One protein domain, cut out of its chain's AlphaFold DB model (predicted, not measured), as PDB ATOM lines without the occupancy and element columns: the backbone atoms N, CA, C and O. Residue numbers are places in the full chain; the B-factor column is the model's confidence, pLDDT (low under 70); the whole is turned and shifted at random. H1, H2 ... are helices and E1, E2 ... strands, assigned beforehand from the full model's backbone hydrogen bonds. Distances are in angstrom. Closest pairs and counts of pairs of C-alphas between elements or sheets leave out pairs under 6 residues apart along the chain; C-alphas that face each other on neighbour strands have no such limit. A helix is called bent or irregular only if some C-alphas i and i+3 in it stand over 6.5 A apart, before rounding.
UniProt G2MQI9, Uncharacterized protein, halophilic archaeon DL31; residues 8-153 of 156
ATOM      1  N   GLU A   8     153.068  50.790  34.436       46.47
ATOM      2  CA  GLU A   8     154.079  51.379  33.545       46.47
ATOM      3  C   GLU A   8     154.577  52.769  34.002       46.47
ATOM      4  O   GLU A   8     155.719  53.128  33.737       46.47
ATOM      5  N   ASP A   9     153.784  53.520  34.777       45.16
ATOM      6  CA  ASP A   9     154.162  54.869  35.238       45.16
ATOM      7  C   ASP A   9     154.993  54.888  36.537       45.16
ATOM      8  O   ASP A   9     155.601  55.910  36.874       45.16
ATOM      9  N   ALA A  10     154.980  53.800  37.316       42.69
ATOM     10  CA  ALA A  10     155.643  53.759  38.622       42.69
ATOM     11  C   ALA A  10     157.169  53.654  38.473       42.69
ATOM     12  O   ALA A  10     157.905  54.398  39.124       42.69
ATOM     13  N   ASP A  11     157.628  52.817  37.542       61.31
ATOM     14  CA  ASP A  11     159.052  52.553  37.329       61.31
ATOM     15  C   ASP A  11     159.783  53.791  36.776       61.31
ATOM     16  O   ASP A  11     160.872  54.144  37.235       61.31
ATOM     17  N   GLY A  12     159.159  54.541  35.858       60.94
ATOM     18  CA  GLY A  12     159.740  55.767  35.298       60.94
ATOM     19  C   GLY A  12     159.853  56.918  36.310       60.94
ATOM     20  O   GLY A  12     160.838  57.668  36.306       60.94
ATOM     21  N   ALA A  13     158.869  57.064  37.204       64.06
ATOM     22  CA  ALA A  13     158.909  58.054  38.280       64.06
ATOM     23  C   ALA A  13     160.007  57.732  39.307       64.06
ATOM     24  O   ALA A  13     160.719  58.639  39.752       64.06
ATOM     25  N   ASP A  14     160.194  56.449  39.619       80.62
ATOM     26  CA  ASP A  14     161.239  55.980  40.527       80.62
ATOM     27  C   ASP A  14     162.639  56.213  39.950       80.62
ATOM     28  O   ASP A  14     163.509  56.747  40.646       80.62
ATOM     29  N   LEU A  15     162.847  55.963  38.653       86.06
ATOM     30  CA  LEU A  15     164.118  56.256  37.984       86.06
ATOM     31  C   LEU A  15     164.476  57.751  38.030       86.06
ATOM     32  O   LEU A  15     165.629  58.116  38.279       86.06
ATOM     33  N   ARG A  16     163.494  58.643  37.848       84.56
ATOM     34  CA  ARG A  16     163.722  60.099  37.887       84.56
ATOM     35  C   ARG A  16     164.192  60.598  39.250       84.56
ATOM     36  O   ARG A  16     164.906  61.600  39.297       84.56
ATOM     37  N   ASN A  17     163.854  59.915  40.343       89.06
ATOM     38  CA  ASN A  17     164.295  60.301  41.688       89.06
ATOM     39  C   ASN A  17     165.816  60.194  41.871       89.06
ATOM     40  O   ASN A  17     166.381  60.856  42.741       89.06
ATOM     41  N   HIS A  18     166.493  59.421  41.019       89.38
ATOM     42  CA  HIS A  18     167.951  59.304  41.012       89.38
ATOM     43  C   HIS A  18     168.659  60.443  40.266       89.38
ATOM     44  O   HIS A  18     169.890  60.513  40.261       89.38
ATOM     45  N   LEU A  19     167.904  61.345  39.639       90.88
ATOM     46  CA  LEU A  19     168.436  62.460  38.870       90.88
ATOM     47  C   LEU A  19     168.399  63.755  39.679       90.88
ATOM     48  O   LEU A  19     167.423  64.074  40.373       90.88
ATOM     49  N   SER A  20     169.447  64.563  39.523       91.12
ATOM     50  CA  SER A  20     169.421  65.949  39.993       91.12
ATOM     51  C   SER A  20     168.246  66.707  39.364       91.12
ATOM     52  O   SER A  20     167.823  66.387  38.253       91.12
ATOM     53  N   GLU A  21     167.736  67.728  40.051       91.44
ATOM     54  CA  GLU A  21     166.632  68.565  39.553       91.44
ATOM     55  C   GLU A  21     166.912  69.094  38.138       91.44
ATOM     56  O   GLU A  21     166.133  68.853  37.225       91.44
ATOM     57  N   ARG A  22     168.112  69.639  37.909       88.44
ATOM     58  CA  ARG A  22     168.526  70.141  36.588       88.44
ATOM     59  C   ARG A  22     168.561  69.069  35.498       88.44
ATOM     60  O   ARG A  22     168.281  69.376  34.343       88.44
ATOM     61  N   CYS A  23     168.911  67.830  35.842       89.31
ATOM     62  CA  CYS A  23     168.887  66.720  34.892       89.31
ATOM     63  C   CYS A  23     167.445  66.286  34.584       89.31
ATOM     64  O   CYS A  23     167.140  65.960  33.440       89.31
ATOM     65  N   ARG A  24     166.540  66.313  35.575       92.12
ATOM     66  CA  ARG A  24     165.101  66.067  35.359       92.12
ATOM     67  C   ARG A  24     164.469  67.137  34.474       92.12
ATOM     68  O   ARG A  24     163.672  66.795  33.600       92.12
ATOM     69  N   ASP A  25     164.852  68.394  34.668       90.38
ATOM     70  CA  ASP A  25     164.396  69.509  33.838       90.38
ATOM     71  C   ASP A  25     164.884  69.337  32.395       90.38
ATOM     72  O   ASP A  25     164.077  69.380  31.471       90.38
ATOM     73  N   ALA A  26     166.173  69.017  32.197       89.19
ATOM     74  CA  ALA A  26     166.739  68.733  30.875       89.19
ATOM     75  C   ALA A  26     165.992  67.605  30.141       89.19
ATOM     76  O   ALA A  26     165.707  67.721  28.951       89.19
ATOM     77  N   LEU A  27     165.656  66.517  30.845       90.50
ATOM     78  CA  LEU A  27     164.885  65.414  30.264       90.50
ATOM     79  C   LEU A  27     163.460  65.819  29.915       90.50
ATOM     80  O   LEU A  27     162.966  65.436  28.861       90.50
ATOM     81  N   SER A  28     162.806  66.598  30.774       90.31
ATOM     82  CA  SER A  28     161.455  67.102  30.504       90.31
ATOM     83  C   SER A  28     161.447  68.023  29.281       90.31
ATOM     84  O   SER A  28     160.548  67.948  28.451       90.31
ATOM     85  N   GLU A  29     162.473  68.859  29.126       89.19
ATOM     86  CA  GLU A  29     162.645  69.695  27.939       89.19
ATOM     87  C   GLU A  29     162.885  68.874  26.670       89.19
ATOM     88  O   GLU A  29     162.247  69.142  25.653       89.19
ATOM     89  N   LEU A  30     163.755  67.860  26.730       87.69
ATOM     90  CA  LEU A  30     163.960  66.932  25.619       87.69
ATOM     91  C   LEU A  30     162.651  66.229  25.243       87.69
ATOM     92  O   LEU A  30     162.332  66.144  24.064       87.69
ATOM     93  N   GLN A  31     161.871  65.782  26.228       89.75
ATOM     94  CA  GLN A  31     160.581  65.130  26.009       89.75
ATOM     95  C   GLN A  31     159.526  66.037  25.378       89.75
ATOM     96  O   GLN A  31     158.693  65.571  24.607       89.75
ATOM     97  N   ASN A  32     159.558  67.338  25.670       87.50
ATOM     98  CA  ASN A  32     158.661  68.291  25.021       87.50
ATOM     99  C   ASN A  32     158.953  68.425  23.517       87.50
ATOM    100  O   ASN A  32     158.033  68.669  22.741       87.50
ATOM    101  N   GLU A  33     160.215  68.279  23.105       83.88
ATOM    102  CA  GLU A  33     160.619  68.307  21.689       83.88
ATOM    103  C   GLU A  33     160.537  66.925  21.024       83.88
ATOM    104  O   GLU A  33     160.285  66.827  19.823       83.88
ATOM    105  N   ARG A  34     160.726  65.866  21.813       82.44
ATOM    106  CA  ARG A  34     160.664  64.457  21.422       82.44
ATOM    107  C   ARG A  34     159.858  63.658  22.441       82.44
ATOM    108  O   ARG A  34     160.450  63.123  23.379       82.44
ATOM    109  N   PRO A  35     158.531  63.557  22.277       87.69
ATOM    110  CA  PRO A  35     157.674  62.814  23.201       87.69
ATOM    111  C   PRO A  35     158.096  61.354  23.414       87.69
ATOM    112  O   PRO A  35     157.805  60.780  24.458       87.69
ATOM    113  N   GLU A  36     158.802  60.765  22.448       83.56
ATOM    114  CA  GLU A  36     159.373  59.418  22.493       83.56
ATOM    115  C   GLU A  36     160.666  59.297  23.320       83.56
ATOM    116  O   GLU A  36     161.178  58.190  23.501       83.56
ATOM    117  N   ALA A  37     161.235  60.410  23.793       87.94
ATOM    118  CA  ALA A  37     162.424  60.371  24.627       87.94
ATOM    119  C   ALA A  37     162.080  59.851  26.028       87.94
ATOM    120  O   ALA A  37     161.178  60.355  26.694       87.94
ATOM    121  N   GLU A  38     162.818  58.869  26.527       89.44
ATOM    122  CA  GLU A  38     162.466  58.183  27.768       89.44
ATOM    123  C   GLU A  38     163.698  57.805  28.578       89.44
ATOM    124  O   GLU A  38     164.678  57.287  28.047       89.44
ATOM    125  N   LEU A  39     163.643  58.039  29.890       91.31
ATOM    126  CA  LEU A  39     164.626  57.511  30.827       91.31
ATOM    127  C   LEU A  39     164.362  56.017  31.033       91.31
ATOM    128  O   LEU A  39     163.423  55.660  31.734       91.31
ATOM    129  N   ILE A  40     165.213  55.170  30.464       88.19
ATOM    130  CA  ILE A  40     165.020  53.714  30.473       88.19
ATOM    131  C   ILE A  40     165.804  53.008  31.584       88.19
ATOM    132  O   ILE A  40     165.434  51.918  32.000       88.19
ATOM    133  N   ALA A  41     166.897  53.602  32.080       89.44
ATOM    134  CA  ALA A  41     167.673  53.024  33.178       89.44
ATOM    135  C   ALA A  41     168.531  54.063  33.909       89.44
ATOM    136  O   ALA A  41     168.969  55.059  33.325       89.44
ATOM    137  N   VAL A  42     168.854  53.778  35.172       89.69
ATOM    138  CA  VAL A  42     169.861  54.500  35.960       89.69
ATOM    139  C   VAL A  42     170.762  53.490  36.665       89.69
ATOM    140  O   VAL A  42     170.284  52.577  37.330       89.69
ATOM    141  N   GLU A  43     172.078  53.657  36.537       86.88
ATOM    142  CA  GLU A  43     173.073  52.817  37.208       86.88
ATOM    143  C   GLU A  43     174.271  53.665  37.655       86.88
ATOM    144  O   GLU A  43     175.017  54.224  36.840       86.88
ATOM    145  N   GLY A  44     174.465  53.753  38.974       86.50
ATOM    146  CA  GLY A  44     175.480  54.619  39.572       86.50
ATOM    147  C   GLY A  44     175.268  56.085  39.182       86.50
ATOM    148  O   GLY A  44     174.173  56.619  39.322       86.50
ATOM    149  N   ASP A  45     176.317  56.724  38.663       85.81
ATOM    150  CA  ASP A  45     176.296  58.141  38.264       85.81
ATOM    151  C   ASP A  45     175.761  58.378  36.840       85.81
ATOM    152  O   ASP A  45     175.935  59.468  36.289       85.81
ATOM    153  N   TRP A  46     175.158  57.371  36.204       85.88
ATOM    154  CA  TRP A  46     174.754  57.442  34.800       85.88
ATOM    155  C   TRP A  46     173.287  57.083  34.591       85.88
ATOM    156  O   TRP A  46     172.759  56.170  35.216       85.88
ATOM    157  N   ALA A  47     172.668  57.787  33.653       87.56
ATOM    158  CA  ALA A  47     171.318  57.572  33.166       87.56
ATOM    159  C   ALA A  47     171.354  57.205  31.677       87.56
ATOM    160  O   ALA A  47     172.156  57.763  30.923       87.56
ATOM    161  N   TRP A  48     170.487  56.283  31.268       88.00
ATOM    162  CA  TRP A  48     170.285  55.868  29.882       88.00
ATOM    163  C   TRP A  48     168.934  56.381  29.410       88.00
ATOM    164  O   TRP A  48     167.912  56.129  30.048       88.00
ATOM    165  N   VAL A  49     168.944  57.114  28.306       87.25
ATOM    166  CA  VAL A  49     167.796  57.854  27.793       87.25
ATOM    167  C   VAL A  49     167.576  57.442  26.349       87.25
ATOM    168  O   VAL A  49     168.383  57.787  25.492       87.25
ATOM    169  N   SER A  50     166.511  56.701  26.065       86.56
ATOM    170  CA  SER A  50     166.035  56.530  24.693       86.56
ATOM    171  C   SER A  50     165.683  57.902  24.120       86.56
ATOM    172  O   SER A  50     165.088  58.715  24.820       86.56
ATOM    173  N   ILE A  51     166.053  58.181  22.873       81.94
ATOM    174  CA  ILE A  51     165.703  59.431  22.180       81.94
ATOM    175  C   ILE A  51     164.977  59.195  20.858       81.94
ATOM    176  O   ILE A  51     164.928  60.095  20.019       81.94
ATOM    177  N   GLY A  52     164.420  57.996  20.680       78.69
ATOM    178  CA  GLY A  52     163.681  57.591  19.487       78.69
ATOM    179  C   GLY A  52     164.527  56.858  18.448       78.69
ATOM    180  O   GLY A  52     165.709  56.573  18.658       78.69
ATOM    181  N   THR A  53     163.896  56.525  17.324       78.19
ATOM    182  CA  THR A  53     164.543  55.832  16.208       78.19
ATOM    183  C   THR A  53     165.279  56.803  15.285       78.19
ATOM    184  O   THR A  53     164.931  57.984  15.176       78.19
ATOM    185  N   VAL A  54     166.337  56.305  14.648       72.88
ATOM    186  CA  VAL A  54     167.121  56.995  13.615       72.88
ATOM    187  C   VAL A  54     167.386  56.048  12.447       72.88
ATOM    188  O   VAL A  54     167.406  54.832  12.647       72.88
ATOM    189  N   ASN A  55     167.616  56.602  11.250       71.75
ATOM    190  CA  ASN A  55     167.969  55.847  10.041       71.75
ATOM    191  C   ASN A  55     169.453  56.067   9.680       71.75
ATOM    192  O   ASN A  55     169.808  57.023   8.986       71.75
ATOM    193  N   PRO A  56     170.359  55.239  10.213       62.50
ATOM    194  CA  PRO A  56     171.789  55.377   9.984       62.50
ATOM    195  C   PRO A  56     172.231  54.825   8.617       62.50
ATOM    196  O   PRO A  56     172.384  53.618   8.432       62.50
ATOM    197  N   ALA A  57     172.602  55.710   7.691       57.69
ATOM    198  CA  ALA A  57     173.083  55.334   6.357       57.69
ATOM    199  C   ALA A  57     174.322  54.410   6.377       57.69
ATOM    200  O   ALA A  57     174.497  53.603   5.473       57.69
ATOM    201  N   HIS A  58     175.181  54.520   7.401       55.75
ATOM    202  CA  HIS A  58     176.410  53.718   7.554       55.75
ATOM    203  C   HIS A  58     176.229  52.405   8.326       55.75
ATOM    204  O   HIS A  58     177.128  51.568   8.332       55.75
ATOM    205  N   VAL A  59     175.101  52.232   9.010       52.44
ATOM    206  CA  VAL A  59     174.789  51.006   9.760       52.44
ATOM    207  C   VAL A  59     174.115  50.005   8.826       52.44
ATOM    208  O   VAL A  59     174.367  48.824   8.998       52.44
ATOM    209  N   ASN A  60     173.407  50.449   7.779       51.00
ATOM    210  CA  ASN A  60     172.835  49.570   6.747       51.00
ATOM    211  C   ASN A  60     173.895  48.731   6.004       51.00
ATOM    212  O   ASN A  60     173.626  47.608   5.593       51.00
ATOM    213  N   ASP A  61     175.121  49.252   5.862       54.09
ATOM    214  CA  ASP A  61     176.242  48.521   5.246       54.09
ATOM    215  C   ASP A  61     176.797  47.402   6.155       54.09
ATOM    216  O   ASP A  61     177.534  46.530   5.693       54.09
ATOM    217  N   VAL A  62     176.470  47.431   7.452       50.06
ATOM    218  CA  VAL A  62     176.952  46.482   8.474       50.06
ATOM    219  C   VAL A  62     175.806  45.625   9.041       50.06
ATOM    220  O   VAL A  62     176.044  44.511   9.501       50.06
ATOM    221  N   PHE A  63     174.563  46.112   8.995       54.78
ATOM    222  CA  PHE A  63     173.378  45.524   9.619       54.78
ATOM    223  C   PHE A  63     172.145  45.689   8.719       54.78
ATOM    224  O   PHE A  63     171.904  46.762   8.182       54.78
ATOM    225  N   ASP A  64     171.324  44.644   8.607       57.03
ATOM    226  CA  ASP A  64     170.093  44.636   7.799       57.03
ATOM    227  C   ASP A  64     168.900  45.237   8.576       57.03
ATOM    228  O   ASP A  64     167.955  44.535   8.937       57.03
ATOM    229  N   GLN A  65     168.977  46.523   8.948       60.44
ATOM    230  CA  GLN A  65     167.893  47.242   9.639       60.44
ATOM    231  C   GLN A  65     167.731  48.666   9.113       60.44
ATOM    232  O   GLN A  65     168.679  49.435   9.137       60.44
ATOM    233  N   GLU A  66     166.510  49.037   8.716       66.31
ATOM    234  CA  GLU A  66     166.197  50.386   8.216       66.31
ATOM    235  C   GLU A  66     166.178  51.455   9.322       66.31
ATOM    236  O   GLU A  66     166.458  52.626   9.066       66.31
ATOM    237  N   GLU A  67     165.853  51.066  10.557       71.81
ATOM    238  CA  GLU A  67     165.772  51.962  11.709       71.81
ATOM    239  C   GLU A  67     166.377  51.312  12.951       71.81
ATOM    240  O   GLU A  67     166.230  50.113  13.187       71.81
ATOM    241  N   VAL A  68     167.009  52.128  13.792       71.81
ATOM    242  CA  VAL A  68     167.590  51.701  15.069       71.81
ATOM    243  C   VAL A  68     167.209  52.672  16.180       71.81
ATOM    244  O   VAL A  68     167.141  53.883  15.964       71.81
ATOM    245  N   LEU A  69     166.982  52.168  17.393       77.25
ATOM    246  CA  LEU A  69     166.735  53.023  18.559       77.25
ATOM    247  C   LEU A  69     168.047  53.681  19.001       77.25
ATOM    248  O   LEU A  69     169.034  52.996  19.254       77.25
ATOM    249  N   ALA A  70     168.053  55.001  19.132       78.19
ATOM    250  CA  ALA A  70     169.171  55.739  19.692       78.19
ATOM    251  C   ALA A  70     168.967  55.931  21.197       78.19
ATOM    252  O   ALA A  70     167.945  56.449  21.644       78.19
ATOM    253  N   ILE A  71     169.965  55.545  21.988       80.12
ATOM    254  CA  ILE A  71     169.971  55.747  23.441       80.12
ATOM    255  C   ILE A  71     171.179  56.590  23.802       80.12
ATOM    256  O   ILE A  71     172.288  56.280  23.379       80.12
ATOM    257  N   LEU A  72     170.969  57.611  24.621       80.38
ATOM    258  CA  LEU A  72     171.989  58.467  25.197       80.38
ATOM    259  C   LEU A  72     172.382  57.991  26.581       80.38
ATOM    260  O   LEU A  72     171.529  57.637  27.389       80.38
ATOM    261  N   ARG A  73     173.667  58.106  26.902       81.12
ATOM    262  CA  ARG A  73     174.147  57.983  28.278       81.12
ATOM    263  C   ARG A  73     174.554  59.346  28.831       81.12
ATOM    264  O   ARG A  73     175.486  59.960  28.318       81.12
ATOM    265  N   ILE A  74     173.903  59.808  29.897       81.56
ATOM    266  CA  ILE A  74     174.177  61.113  30.523       81.56
ATOM    267  C   ILE A  74     174.508  60.968  32.014       81.56
ATOM    268  O   ILE A  74     174.036  60.026  32.650       81.56
ATOM    269  N   PRO A  75     175.322  61.863  32.602       85.06
ATOM    270  CA  PRO A  75     175.506  61.899  34.049       85.06
ATOM    271  C   PRO A  75     174.184  62.213  34.764       85.06
ATOM    272  O   PRO A  75     173.446  63.092  34.323       85.06
ATOM    273  N   THR A  76     173.909  61.581  35.906       89.50
ATOM    274  CA  THR A  76     172.691  61.850  36.709       89.50
ATOM    275  C   THR A  76     172.631  63.286  37.258       89.50
ATOM    276  O   THR A  76     171.571  63.785  37.649       89.50
ATOM    277  N   ASN A  77     173.770  63.981  37.258       87.00
ATOM    278  CA  ASN A  77     173.922  65.380  37.645       87.00
ATOM    279  C   ASN A  77     174.086  66.361  36.465       87.00
ATOM    280  O   ASN A  77     174.412  67.525  36.711       87.00
ATOM    281  N   PHE A  78     173.841  65.929  35.220       84.56
ATOM    282  CA  PHE A  78     173.917  66.772  34.019       84.56
ATOM    283  C   PHE A  78     173.197  68.132  34.193       84.56
ATOM    284  O   PHE A  78     172.124  68.186  34.800       84.56
ATOM    285  N   PRO A  79     173.754  69.243  33.662       74.12
ATOM    286  CA  PRO A  79     175.025  69.357  32.928       74.12
ATOM    287  C   PRO A  79     176.255  69.456  33.848       74.12
ATOM    288  O   PRO A  79     177.379  69.629  33.380       74.12
ATOM    289  N   ASN A  80     176.059  69.373  35.166       72.69
ATOM    290  CA  ASN A  80     177.149  69.423  36.130       72.69
ATOM    291  C   ASN A  80     177.858  68.063  36.204       72.69
ATOM    292  O   ASN A  80     177.274  67.024  35.914       72.69
ATOM    293  N   GLY A  81     179.119  68.057  36.637       65.00
ATOM    294  CA  GLY A  81     179.893  66.828  36.819       65.00
ATOM    295  C   GLY A  81     180.857  66.535  35.672       65.00
ATOM    296  O   GLY A  81     181.545  67.427  35.173       65.00
ATOM    297  N   ARG A  82     180.988  65.255  35.306       61.84
ATOM    298  CA  ARG A  82     181.847  64.835  34.186       61.84
ATOM    299  C   ARG A  82     181.225  65.331  32.878       61.84
ATOM    300  O   ARG A  82     180.005  65.338  32.763       61.84
ATOM    301  N   ARG A  83     182.052  65.713  31.890       56.28
ATOM    302  CA  ARG A  83     181.543  66.078  30.555       56.28
ATOM    303  C   ARG A  83     180.621  64.957  30.065       56.28
ATOM    304  O   ARG A  83     181.038  63.796  30.131       56.28
ATOM    305  N   PRO A  84     179.402  65.275  29.611       53.50
ATOM    306  CA  PRO A  84     178.501  64.274  29.082       53.50
ATOM    307  C   PRO A  84     179.201  63.565  27.939       53.50
ATOM    308  O   PRO A  84     179.753  64.163  27.015       53.50
ATOM    309  N   TYR A  85     179.247  62.257  28.096       50.66
ATOM    310  CA  TYR A  85     179.813  61.344  27.140       50.66
ATOM    311  C   TYR A  85     178.612  60.719  26.453       50.66
ATOM    312  O   TYR A  85     178.082  59.725  26.939       50.66
ATOM    313  N   GLY A  86     178.132  61.370  25.393       49.34
ATOM    314  CA  GLY A  86     176.996  60.886  24.620       49.34
ATOM    315  C   GLY A  86     177.373  59.597  23.906       49.34
ATOM    316  O   GLY A  86     177.878  59.600  22.791       49.34
ATOM    317  N   ILE A  87     177.178  58.467  24.574       52.09
ATOM    318  CA  ILE A  87     177.158  57.181  23.887       52.09
ATOM    319  C   ILE A  87     175.819  57.135  23.171       52.09
ATOM    320  O   ILE A  87     174.810  57.303  23.845       52.09
ATOM    321  N   VAL A  88     175.827  56.937  21.852       53.09
ATOM    322  CA  VAL A  88     174.633  56.518  21.113       53.09
ATOM    323  C   VAL A  88     174.684  55.004  21.077       53.09
ATOM    324  O   VAL A  88     175.603  54.416  20.508       53.09
ATOM    325  N   THR A  89     173.753  54.357  21.763       53.59
ATOM    326  CA  THR A  89     173.694  52.898  21.797       53.59
ATOM    327  C   THR A  89     172.515  52.424  20.982       53.59
ATOM    328  O   THR A  89     171.418  52.943  21.177       53.59
ATOM    329  N   TYR A  90     172.747  51.432  20.131       57.06
ATOM    330  CA  TYR A  90     171.713  50.793  19.330       57.06
ATOM    331  C   TYR A  90     171.362  49.462  19.986       57.06
ATOM    332  O   TYR A  90     172.261  48.629  20.167       57.06
ATOM    333  N   PRO A  91     170.105  49.226  20.394       48.25
ATOM    334  CA  PRO A  91     169.710  47.892  20.778       48.25
ATOM    335  C   PRO A  91     169.738  47.009  19.549       48.25
ATOM    336  O   PRO A  91     169.093  47.284  18.540       48.25
ATOM    337  N   TYR A  92     170.492  45.930  19.664       56.28
ATOM    338  CA  TYR A  92     170.360  44.834  18.739       56.28
ATOM    339  C   TYR A  92     169.205  44.002  19.264       56.28
ATOM    340  O   TYR A  92     169.272  43.438  20.350       56.28
ATOM    341  N   VAL A  93     168.160  43.858  18.467       41.06
ATOM    342  CA  VAL A  93     167.468  42.574  18.447       41.06
ATOM    343  C   VAL A  93     168.199  41.785  17.372       41.06
ATOM    344  O   VAL A  93     167.841  41.864  16.200       41.06
ATOM    345  N   THR A  94     169.292  41.097  17.720       36.12
ATOM    346  CA  THR A  94     169.915  40.166  16.773       36.12
ATOM    347  C   THR A  94     168.895  39.077  16.474       36.12
ATOM    348  O   THR A  94     168.729  38.138  17.253       36.12
ATOM    349  N   LYS A  95     168.208  39.177  15.338       37.72
ATOM    350  CA  LYS A  95     167.689  37.989  14.680       37.72
ATOM    351  C   LYS A  95     168.584  37.679  13.493       37.72
ATOM    352  O   LYS A  95     168.614  38.421  12.523       37.72
ATOM    353  N   HIS A  96     169.213  36.516  13.636       36.88
ATOM    354  CA  HIS A  96     169.823  35.661  12.628       36.88
ATOM    355  C   HIS A  96     171.313  35.842  12.274       36.88
ATOM    356  O   HIS A  96     171.767  36.879  11.813       36.88
ATOM    357  N   ASP A  97     172.019  34.720  12.487       33.69
ATOM    358  CA  ASP A  97     173.169  34.195  11.732       33.69
ATOM    359  C   ASP A  97     174.578  34.258  12.332       33.69
ATOM    360  O   ASP A  97     175.550  33.946  11.650       33.69
ATOM    361  N   GLY A  98     174.712  34.499  13.641       39.81
ATOM    362  CA  GLY A  98     175.941  34.128  14.364       39.81
ATOM    363  C   GLY A  98     177.221  34.809  13.864       39.81
ATOM    364  O   GLY A  98     178.314  34.305  14.119       39.81
ATOM    365  N   GLN A  99     177.102  35.935  13.155       41.50
ATOM    366  CA  GLN A  99     178.239  36.772  12.793       41.50
ATOM    367  C   GLN A  99     178.708  37.570  14.011       41.50
ATOM    368  O   GLN A  99     177.938  38.278  14.663       41.50
ATOM    369  N   GLU A 100     179.998  37.453  14.320       44.56
ATOM    370  CA  GLU A 100     180.651  38.304  15.306       44.56
ATOM    371  C   GLU A 100     180.765  39.733  14.761       44.56
ATOM    372  O   GLU A 100     181.353  39.972  13.711       44.56
ATOM    373  N   VAL A 101     180.211  40.694  15.499       48.12
ATOM    374  CA  VAL A 101     180.477  42.122  15.307       48.12
ATOM    375  C   VAL A 101     181.825  42.434  15.951       48.12
ATOM    376  O   VAL A 101     182.097  41.996  17.072       48.12
ATOM    377  N   ASP A 102     182.663  43.200  15.256       48.12
ATOM    378  CA  ASP A 102     184.015  43.516  15.710       48.12
ATOM    379  C   ASP A 102     184.036  44.141  17.119       48.12
ATOM    380  O   ASP A 102     183.356  45.129  17.420       48.12
ATOM    381  N   SER A 103     184.868  43.563  17.991       46.41
ATOM    382  CA  SER A 103     184.952  43.876  19.431       46.41
ATOM    383  C   SER A 103     185.251  45.344  19.762       46.41
ATOM    384  O   SER A 103     184.903  45.814  20.845       46.41
ATOM    385  N   VAL A 104     185.847  46.089  18.828       45.62
ATOM    386  CA  VAL A 104     186.209  47.510  18.988       45.62
ATOM    387  C   VAL A 104     184.976  48.392  19.229       45.62
ATOM    388  O   VAL A 104     185.082  49.451  19.845       45.62
ATOM    389  N   HIS A 105     183.797  47.929  18.808       49.38
ATOM    390  CA  HIS A 105     182.530  48.646  18.939       49.38
ATOM    391  C   HIS A 105     181.633  48.112  20.066       49.38
ATOM    392  O   HIS A 105     180.516  48.590  20.244       49.38
ATOM    393  N   ARG A 106     182.098  47.125  20.844       52.09
ATOM    394  CA  ARG A 106     181.309  46.473  21.893       52.09
ATOM    395  C   ARG A 106     181.790  46.894  23.280       52.09
ATOM    396  O   ARG A 106     182.730  46.324  23.826       52.09
ATOM    397  N   ASP A 107     181.115  47.855  23.907       56.78
ATOM    398  CA  ASP A 107     181.302  48.127  25.342       56.78
ATOM    399  C   ASP A 107     180.255  47.363  26.172       56.78
ATOM    400  O   ASP A 107     179.342  47.941  26.769       56.78
ATOM    401  N   HIS A 108     180.375  46.027  26.180       53.75
ATOM    402  CA  HIS A 108     179.445  45.122  26.871       53.75
ATOM    403  C   HIS A 108     179.242  45.486  28.351       53.75
ATOM    404  O   HIS A 108     178.147  45.327  28.889       53.75
ATOM    405  N   ALA A 109     180.280  46.006  29.017       58.84
ATOM    406  CA  ALA A 109     180.226  46.348  30.435       58.84
ATOM    407  C   ALA A 109     179.284  47.528  30.724       58.84
ATOM    408  O   ALA A 109     178.654  47.562  31.777       58.84
ATOM    409  N   LYS A 110     179.166  48.489  29.799       68.12
ATOM    410  CA  LYS A 110     178.299  49.670  29.960       68.12
ATOM    411  C   LYS A 110     176.928  49.507  29.300       68.12
ATOM    412  O   LYS A 110     176.077  50.375  29.481       68.12
ATOM    413  N   GLY A 111     176.719  48.445  28.518       71.31
ATOM    414  CA  GLY A 111     175.469  48.181  27.792       71.31
ATOM    415  C   GLY A 111     174.411  47.451  28.607       71.31
ATOM    416  O   GLY A 111     173.239  47.471  28.237       71.31
ATOM    417  N   ARG A 112     174.803  46.842  29.734       79.06
ATOM    418  CA  ARG A 112     173.907  46.051  30.584       79.06
ATOM    419  C   ARG A 112     172.625  46.799  30.994       79.06
ATOM    420  O   ARG A 112     171.573  46.198  30.799       79.06
ATOM    421  N   PRO A 113     172.659  48.056  31.484       82.81
ATOM    422  CA  PRO A 113     171.433  48.738  31.913       82.81
ATOM    423  C   PRO A 113     170.428  48.936  30.774       82.81
ATOM    424  O   PRO A 113     169.243  48.687  30.952       82.81
ATOM    425  N   ALA A 114     170.902  49.307  29.580       78.75
ATOM    426  CA  ALA A 114     170.046  49.437  28.400       78.75
ATOM    427  C   ALA A 114     169.491  48.083  27.938       78.75
ATOM    428  O   ALA A 114     168.322  47.979  27.590       78.75
ATOM    429  N   ARG A 115     170.319  47.034  27.963       78.38
ATOM    430  CA  ARG A 115     169.921  45.666  27.608       78.38
ATOM    431  C   ARG A 115     168.797  45.147  28.505       78.38
ATOM    432  O   ARG A 115     167.821  44.601  28.005       78.38
ATOM    433  N   GLU A 116     168.946  45.326  29.816       81.31
ATOM    434  CA  GLU A 116     167.952  44.908  30.809       81.31
ATOM    435  C   GLU A 116     166.660  45.716  30.686       81.31
ATOM    436  O   GLU A 116     165.588  45.121  30.666       81.31
ATOM    437  N   ALA A 117     166.760  47.039  30.513       82.81
ATOM    438  CA  ALA A 117     165.599  47.905  30.326       82.81
ATOM    439  C   ALA A 117     164.802  47.588  29.050       82.81
ATOM    440  O   ALA A 117     163.578  47.658  29.051       82.81
ATOM    441  N   LEU A 118     165.486  47.218  27.965       77.81
ATOM    442  CA  LEU A 118     164.849  46.900  26.684       77.81
ATOM    443  C   LEU A 118     164.436  45.429  26.548       77.81
ATOM    444  O   LEU A 118     163.809  45.067  25.555       77.81
ATOM    445  N   GLY A 119     164.800  44.570  27.506       77.00
ATOM    446  CA  GLY A 119     164.487  43.140  27.457       77.00
ATOM    447  C   GLY A 119     165.119  42.406  26.269       77.00
ATOM    448  O   GLY A 119     164.525  41.460  25.753       77.00
ATOM    449  N   VAL A 120     166.299  42.841  25.815       70.81
ATOM    450  CA  VAL A 120     167.015  42.244  24.672       70.81
ATOM    451  C   VAL A 120     168.215  41.417  25.130       70.81
ATOM    452  O   VAL A 120     168.747  41.615  26.222       70.81
ATOM    453  N   ASP A 121     168.678  40.494  24.290       66.44
ATOM    454  CA  ASP A 121     169.824  39.640  24.622       66.44
ATOM    455  C   ASP A 121     171.158  40.401  24.580       66.44
ATOM    456  O   ASP A 121     172.066  40.097  25.357       66.44
ATOM    457  N   GLU A 122     171.273  41.425  23.726       65.31
ATOM    458  CA  GLU A 122     172.496  42.207  23.555       65.31
ATOM    459  C   GLU A 122     172.215  43.647  23.086       65.31
ATOM    460  O   GLU A 122     171.267  43.925  22.362       65.31
ATOM    461  N   VAL A 123     173.063  44.592  23.492       66.81
ATOM    462  CA  VAL A 123     173.076  45.972  22.980       66.81
ATOM    463  C   VAL A 123     174.522  46.289  22.624       66.81
ATOM    464  O   VAL A 123     175.403  46.138  23.474       66.81
ATOM    465  N   THR A 124     174.780  46.754  21.402       63.44
ATOM    466  CA  THR A 124     176.122  47.222  21.024       63.44
ATOM    467  C   THR A 124     176.193  48.727  21.220       63.44
ATOM    468  O   THR A 124     175.301  49.480  20.823       63.44
ATOM    469  N   LEU A 125     177.268  49.179  21.863       60.59
ATOM    470  CA  LEU A 125     177.442  50.582  22.212       60.59
ATOM    471  C   LEU A 125     178.479  51.231  21.306       60.59
ATOM    472  O   LEU A 125     179.678  51.035  21.492       60.59
ATOM    473  N   TRP A 126     178.038  52.096  20.400       58.94
ATOM    474  CA  TRP A 126     178.961  52.953  19.671       58.94
ATOM    475  C   TRP A 126     179.177  54.241  20.456       58.94
ATOM    476  O   TRP A 126     178.370  55.171  20.451       58.94
ATOM    477  N   SER A 127     180.294  54.316  21.176       52.50
ATOM    478  CA  SER A 127     180.642  55.561  21.848       52.50
ATOM    479  C   SER A 127     181.308  56.532  20.885       52.50
ATOM    480  O   SER A 127     182.505  56.422  20.616       52.50
ATOM    481  N   TYR A 128     180.554  57.517  20.413       54.34
ATOM    482  CA  TYR A 128     181.143  58.688  19.784       54.34
ATOM    483  C   TYR A 128     181.482  59.713  20.853       54.34
ATOM    484  O   TYR A 128     180.668  60.049  21.710       54.34
ATOM    485  N   ARG A 129     182.699  60.248  20.802       52.19
ATOM    486  CA  ARG A 129     183.006  61.443  21.575       52.19
ATOM    487  C   ARG A 129     182.352  62.624  20.880       52.19
ATOM    488  O   ARG A 129     182.695  62.938  19.745       52.19
ATOM    489  N   TRP A 130     181.424  63.280  21.563       59.66
ATOM    490  CA  TRP A 130     180.734  64.479  21.075       59.66
ATOM    491  C   TRP A 130     181.631  65.721  21.203       59.66
ATOM    492  O   TRP A 130     181.233  66.768  21.714       59.66
ATOM    493  N   GLU A 131     182.890  65.572  20.787       50.31
ATOM    494  CA  GLU A 131     183.883  66.636  20.714       50.31
ATOM    495  C   GLU A 131     183.394  67.657  19.675       50.31
ATOM    496  O   GLU A 131     183.257  67.340  18.496       50.31
ATOM    497  N   GLY A 132     183.046  68.861  20.139       59.44
ATOM    498  CA  GLY A 132     182.516  69.949  19.306       59.44
ATOM    499  C   GLY A 132     181.185  70.536  19.784       59.44
ATOM    500  O   GLY A 132     180.877  71.670  19.434       59.44
ATOM    501  N   PHE A 133     180.437  69.828  20.637       65.12
ATOM    502  CA  PHE A 133     179.182  70.330  21.204       65.12
ATOM    503  C   PHE A 133     179.376  70.805  22.649       65.12
ATOM    504  O   PHE A 133     180.020  70.132  23.458       65.12
ATOM    505  N   SER A 134     178.828  71.981  22.971       71.88
ATOM    506  CA  SER A 134     178.748  72.457  24.355       71.88
ATOM    507  C   SER A 134     177.580  71.780  25.059       71.88
ATOM    508  O   SER A 134     176.477  71.751  24.517       71.88
ATOM    509  N   TRP A 135     177.847  71.266  26.258       78.00
ATOM    510  CA  TRP A 135     176.879  70.604  27.131       78.00
ATOM    511  C   TRP A 135     176.954  71.187  28.542       78.00
ATOM    512  O   TRP A 135     177.248  70.506  29.525       78.00
ATOM    513  N   THR A 136     176.841  72.500  28.600       78.19
ATOM    514  CA  THR A 136     177.053  73.324  29.787       78.19
ATOM    515  C   THR A 136     175.742  73.703  30.461       78.19
ATOM    516  O   THR A 136     175.744  74.079  31.631       78.19
ATOM    517  N   GLU A 137     174.623  73.582  29.749       82.94
ATOM    518  CA  GLU A 137     173.295  73.953  30.221       82.94
ATOM    519  C   GLU A 137     172.298  72.793  30.074       82.94
ATOM    520  O   GLU A 137     172.456  71.960  29.182       82.94
ATOM    521  N   PRO A 138     171.248  72.715  30.918       81.62
ATOM    522  CA  PRO A 138     170.204  71.694  30.801       81.62
ATOM    523  C   PRO A 138     169.603  71.612  29.389       81.62
ATOM    524  O   PRO A 138     169.453  70.521  28.843       81.62
ATOM    525  N   ALA A 139     169.362  72.771  28.769       83.56
ATOM    526  CA  ALA A 139     168.791  72.882  27.432       83.56
ATOM    527  C   ALA A 139     169.684  72.301  26.323       83.56
ATOM    528  O   ALA A 139     169.186  71.981  25.246       83.56
ATOM    529  N   ASP A 140     170.986  72.109  26.567       82.50
ATOM    530  CA  ASP A 140     171.877  71.514  25.570       82.50
ATOM    531  C   ASP A 140     171.479  70.074  25.234       82.50
ATOM    532  O   ASP A 140     171.731  69.631  24.116       82.50
ATOM    533  N   LEU A 141     170.802  69.357  26.145       83.62
ATOM    534  CA  LEU A 141     170.358  67.979  25.914       83.62
ATOM    535  C   LEU A 141     169.457  67.843  24.674       83.62
ATOM    536  O   LEU A 141     169.478  66.813  24.005       83.62
ATOM    537  N   ARG A 142     168.744  68.911  24.308       83.75
ATOM    538  CA  ARG A 142     167.878  68.983  23.125       83.75
ATOM    539  C   ARG A 142     168.623  68.898  21.797       83.75
ATOM    540  O   ARG A 142     168.040  68.544  20.782       83.75
ATOM    541  N   LYS A 143     169.930  69.164  21.801       80.31
ATOM    542  CA  LYS A 143     170.797  69.019  20.623       80.31
ATOM    543  C   LYS A 143     171.091  67.560  20.312       80.31
ATOM    544  O   LYS A 143     171.531  67.250  19.211       80.31
ATOM    545  N   ALA A 144     170.887  66.654  21.269       78.88
ATOM    546  CA  ALA A 144     171.267  65.260  21.117       78.88
ATOM    547  C   ALA A 144     170.703  64.586  19.853       78.88
ATOM    548  O   ALA A 144     171.492  63.936  19.170       78.88
ATOM    549  N   PRO A 145     169.423  64.765  19.469       76.94
ATOM    550  CA  PRO A 145     168.905  64.218  18.220       76.94
ATOM    551  C   PRO A 145     169.644  64.758  16.992       76.94
ATOM    552  O   PRO A 145     170.026  63.971  16.137       76.94
ATOM    553  N   GLU A 146     169.918  66.066  16.919       76.81
ATOM    554  CA  GLU A 146     170.705  66.668  15.828       76.81
ATOM    555  C   GLU A 146     172.132  66.107  15.788       76.81
ATOM    556  O   GLU A 146     172.639  65.776  14.719       76.81
ATOM    557  N   VAL A 147     172.767  65.925  16.950       75.38
ATOM    558  CA  VAL A 147     174.100  65.313  17.036       75.38
ATOM    559  C   VAL A 147     174.080  63.890  16.493       75.38
ATOM    560  O   VAL A 147     174.970  63.533  15.722       75.38
ATOM    561  N   VAL A 148     173.069  63.092  16.849       73.31
ATOM    562  CA  VAL A 148     172.893  61.748  16.289       73.31
ATOM    563  C   VAL A 148     172.697  61.849  14.772       73.31
ATOM    564  O   VAL A 148     173.495  61.289  14.027       73.31
ATOM    565  N   ARG A 149     171.747  62.648  14.283       72.00
ATOM    566  CA  ARG A 149     171.510  62.815  12.839       72.00
ATOM    567  C   ARG A 149     172.766  63.217  12.069       72.00
ATOM    568  O   ARG A 149     173.162  62.498  11.165       72.00
ATOM    569  N   SER A 150     173.475  64.262  12.497       71.31
ATOM    570  CA  SER A 150     174.690  64.770  11.827       71.31
ATOM    571  C   SER A 150     175.822  63.745  11.678       71.31
ATOM    572  O   SER A 150     176.761  63.955  10.911       71.31
ATOM    573  N   ARG A 151     175.790  62.657  12.454       67.50
ATOM    574  CA  ARG A 151     176.812  61.606  12.437       67.50
ATOM    575  C   ARG A 151     176.366  60.338  11.725       67.50
ATOM    576  O   ARG A 151     177.231  59.539  11.374       67.50
ATOM    577  N   PHE A 152     175.064  60.146  11.534       63.88
ATOM    578  CA  PHE A 152     174.504  58.880  11.067       63.88
ATOM    579  C   PHE A 152     173.595  59.015   9.846       63.88
ATOM    580  O   PHE A 152     173.546  58.090   9.038       63.88
ATOM    581  N   GLU A 153     172.923  60.147   9.678       60.09
ATOM    582  CA  GLU A 153     172.157  60.478   8.480       60.09
ATOM    583  C   GLU A 153     173.105  61.173   7.487       60.09
ATOM    584  O   GLU A 153     173.876  62.061   7.861       60.09
TER     585      GLU A 153
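What this domain is: This is residues 8 to 153 of the 156 residues of an uncharacterized protein of halophilic archaeon DL31 (UniProt G2MQI9). A strongly twisted sheet of five strands curls round one helix, H3, while the longest helix, H4, covers the other face; H2 meets H4 at residues 138 to 142, and H1 is over the edge strand E1. The printed part has 146 residues, with four named helices and five named strands in the order H1 H2 E1 E2 E3 E4 H3 E5 H4. The antiparallel sheet runs E1 E2 E3 E4 E5, and the class is mixed, helices and strands. The whole is compact, with a radius of gyration of the C-alphas of 14.8 A and spans of 45 by 34 by 26 A.

Where its parts are: H1, residues 8 to 16, begins with C-alpha 8 at (154.079, 51.379, 33.545); it is neither bent nor irregular, but only just: C-alphas 8 and 11 are 6.4 A apart. H2 is residues 21 to 33, 18.9 A long. E1 is residues 38 to 43, E2 residues 46 to 54, 22.5 A, and E3 residues 68 to 75, 23.0 A, beginning at C-alpha 68 (167.590, 51.701, 15.069). E4 is residues 87 to 92. H3, residues 108 to 118, is irregular, with C-alphas 110 and 113 7.2 A apart. E5 is residues 122 to 127. H4, residues 138 to 152, is 23.9 A long and ends at C-alpha 152 (174.504, 58.880, 11.067); it is only just irregular, with C-alphas 142 and 145 6.9 A apart.

How they stand to each other: E1 to E4 form a meander, each strand the antiparallel neighbour of the one before. Within hydrogen-bond range are N 40 and O 48, 2.9 A, between E1 and E2; N 49 and O 72, 2.8 A, between E2 and E3; N 89 and O 71, 2.9 A, between E3 and E4; and N 90 and O 124, 3.3 A, between E4 and E5. The sheet curls round H3, whose closest C-alphas to E5 are those of Arg 115 and Val 123, 5.6 A. H4 is on the sheet, over E3, at a height over the sheet of 9.2 A. H2 and H4 touch at a steep tilt of 50 degrees, the same way, with the C-alphas of Ala 26 and Pro 138 closest at 4.6 A. H1 is on the sheet over E1, where the C-alphas of Leu 15 and Val 42 are closest at 6.3 A. H3 and H4 are apart. Every O i to N i+4 pair is within hydrogen-bond range in H2, against 4 of 5 in H1, 4 of 7 in H3 and 6 of 11 in H4.

The domain as a whole: The two C-alphas farthest apart, those of Glu 21 and Asp 97, are 44.7 A apart. The printed part has no cut. The links E2 to E3, E3 to E4 and E4 to H3 are long. The mean pLDDT of the printed part is 70.3, and residues 8 to 13, 56 to 66, 81 to 110, 121 to 133 and 151 to 153 are under 70.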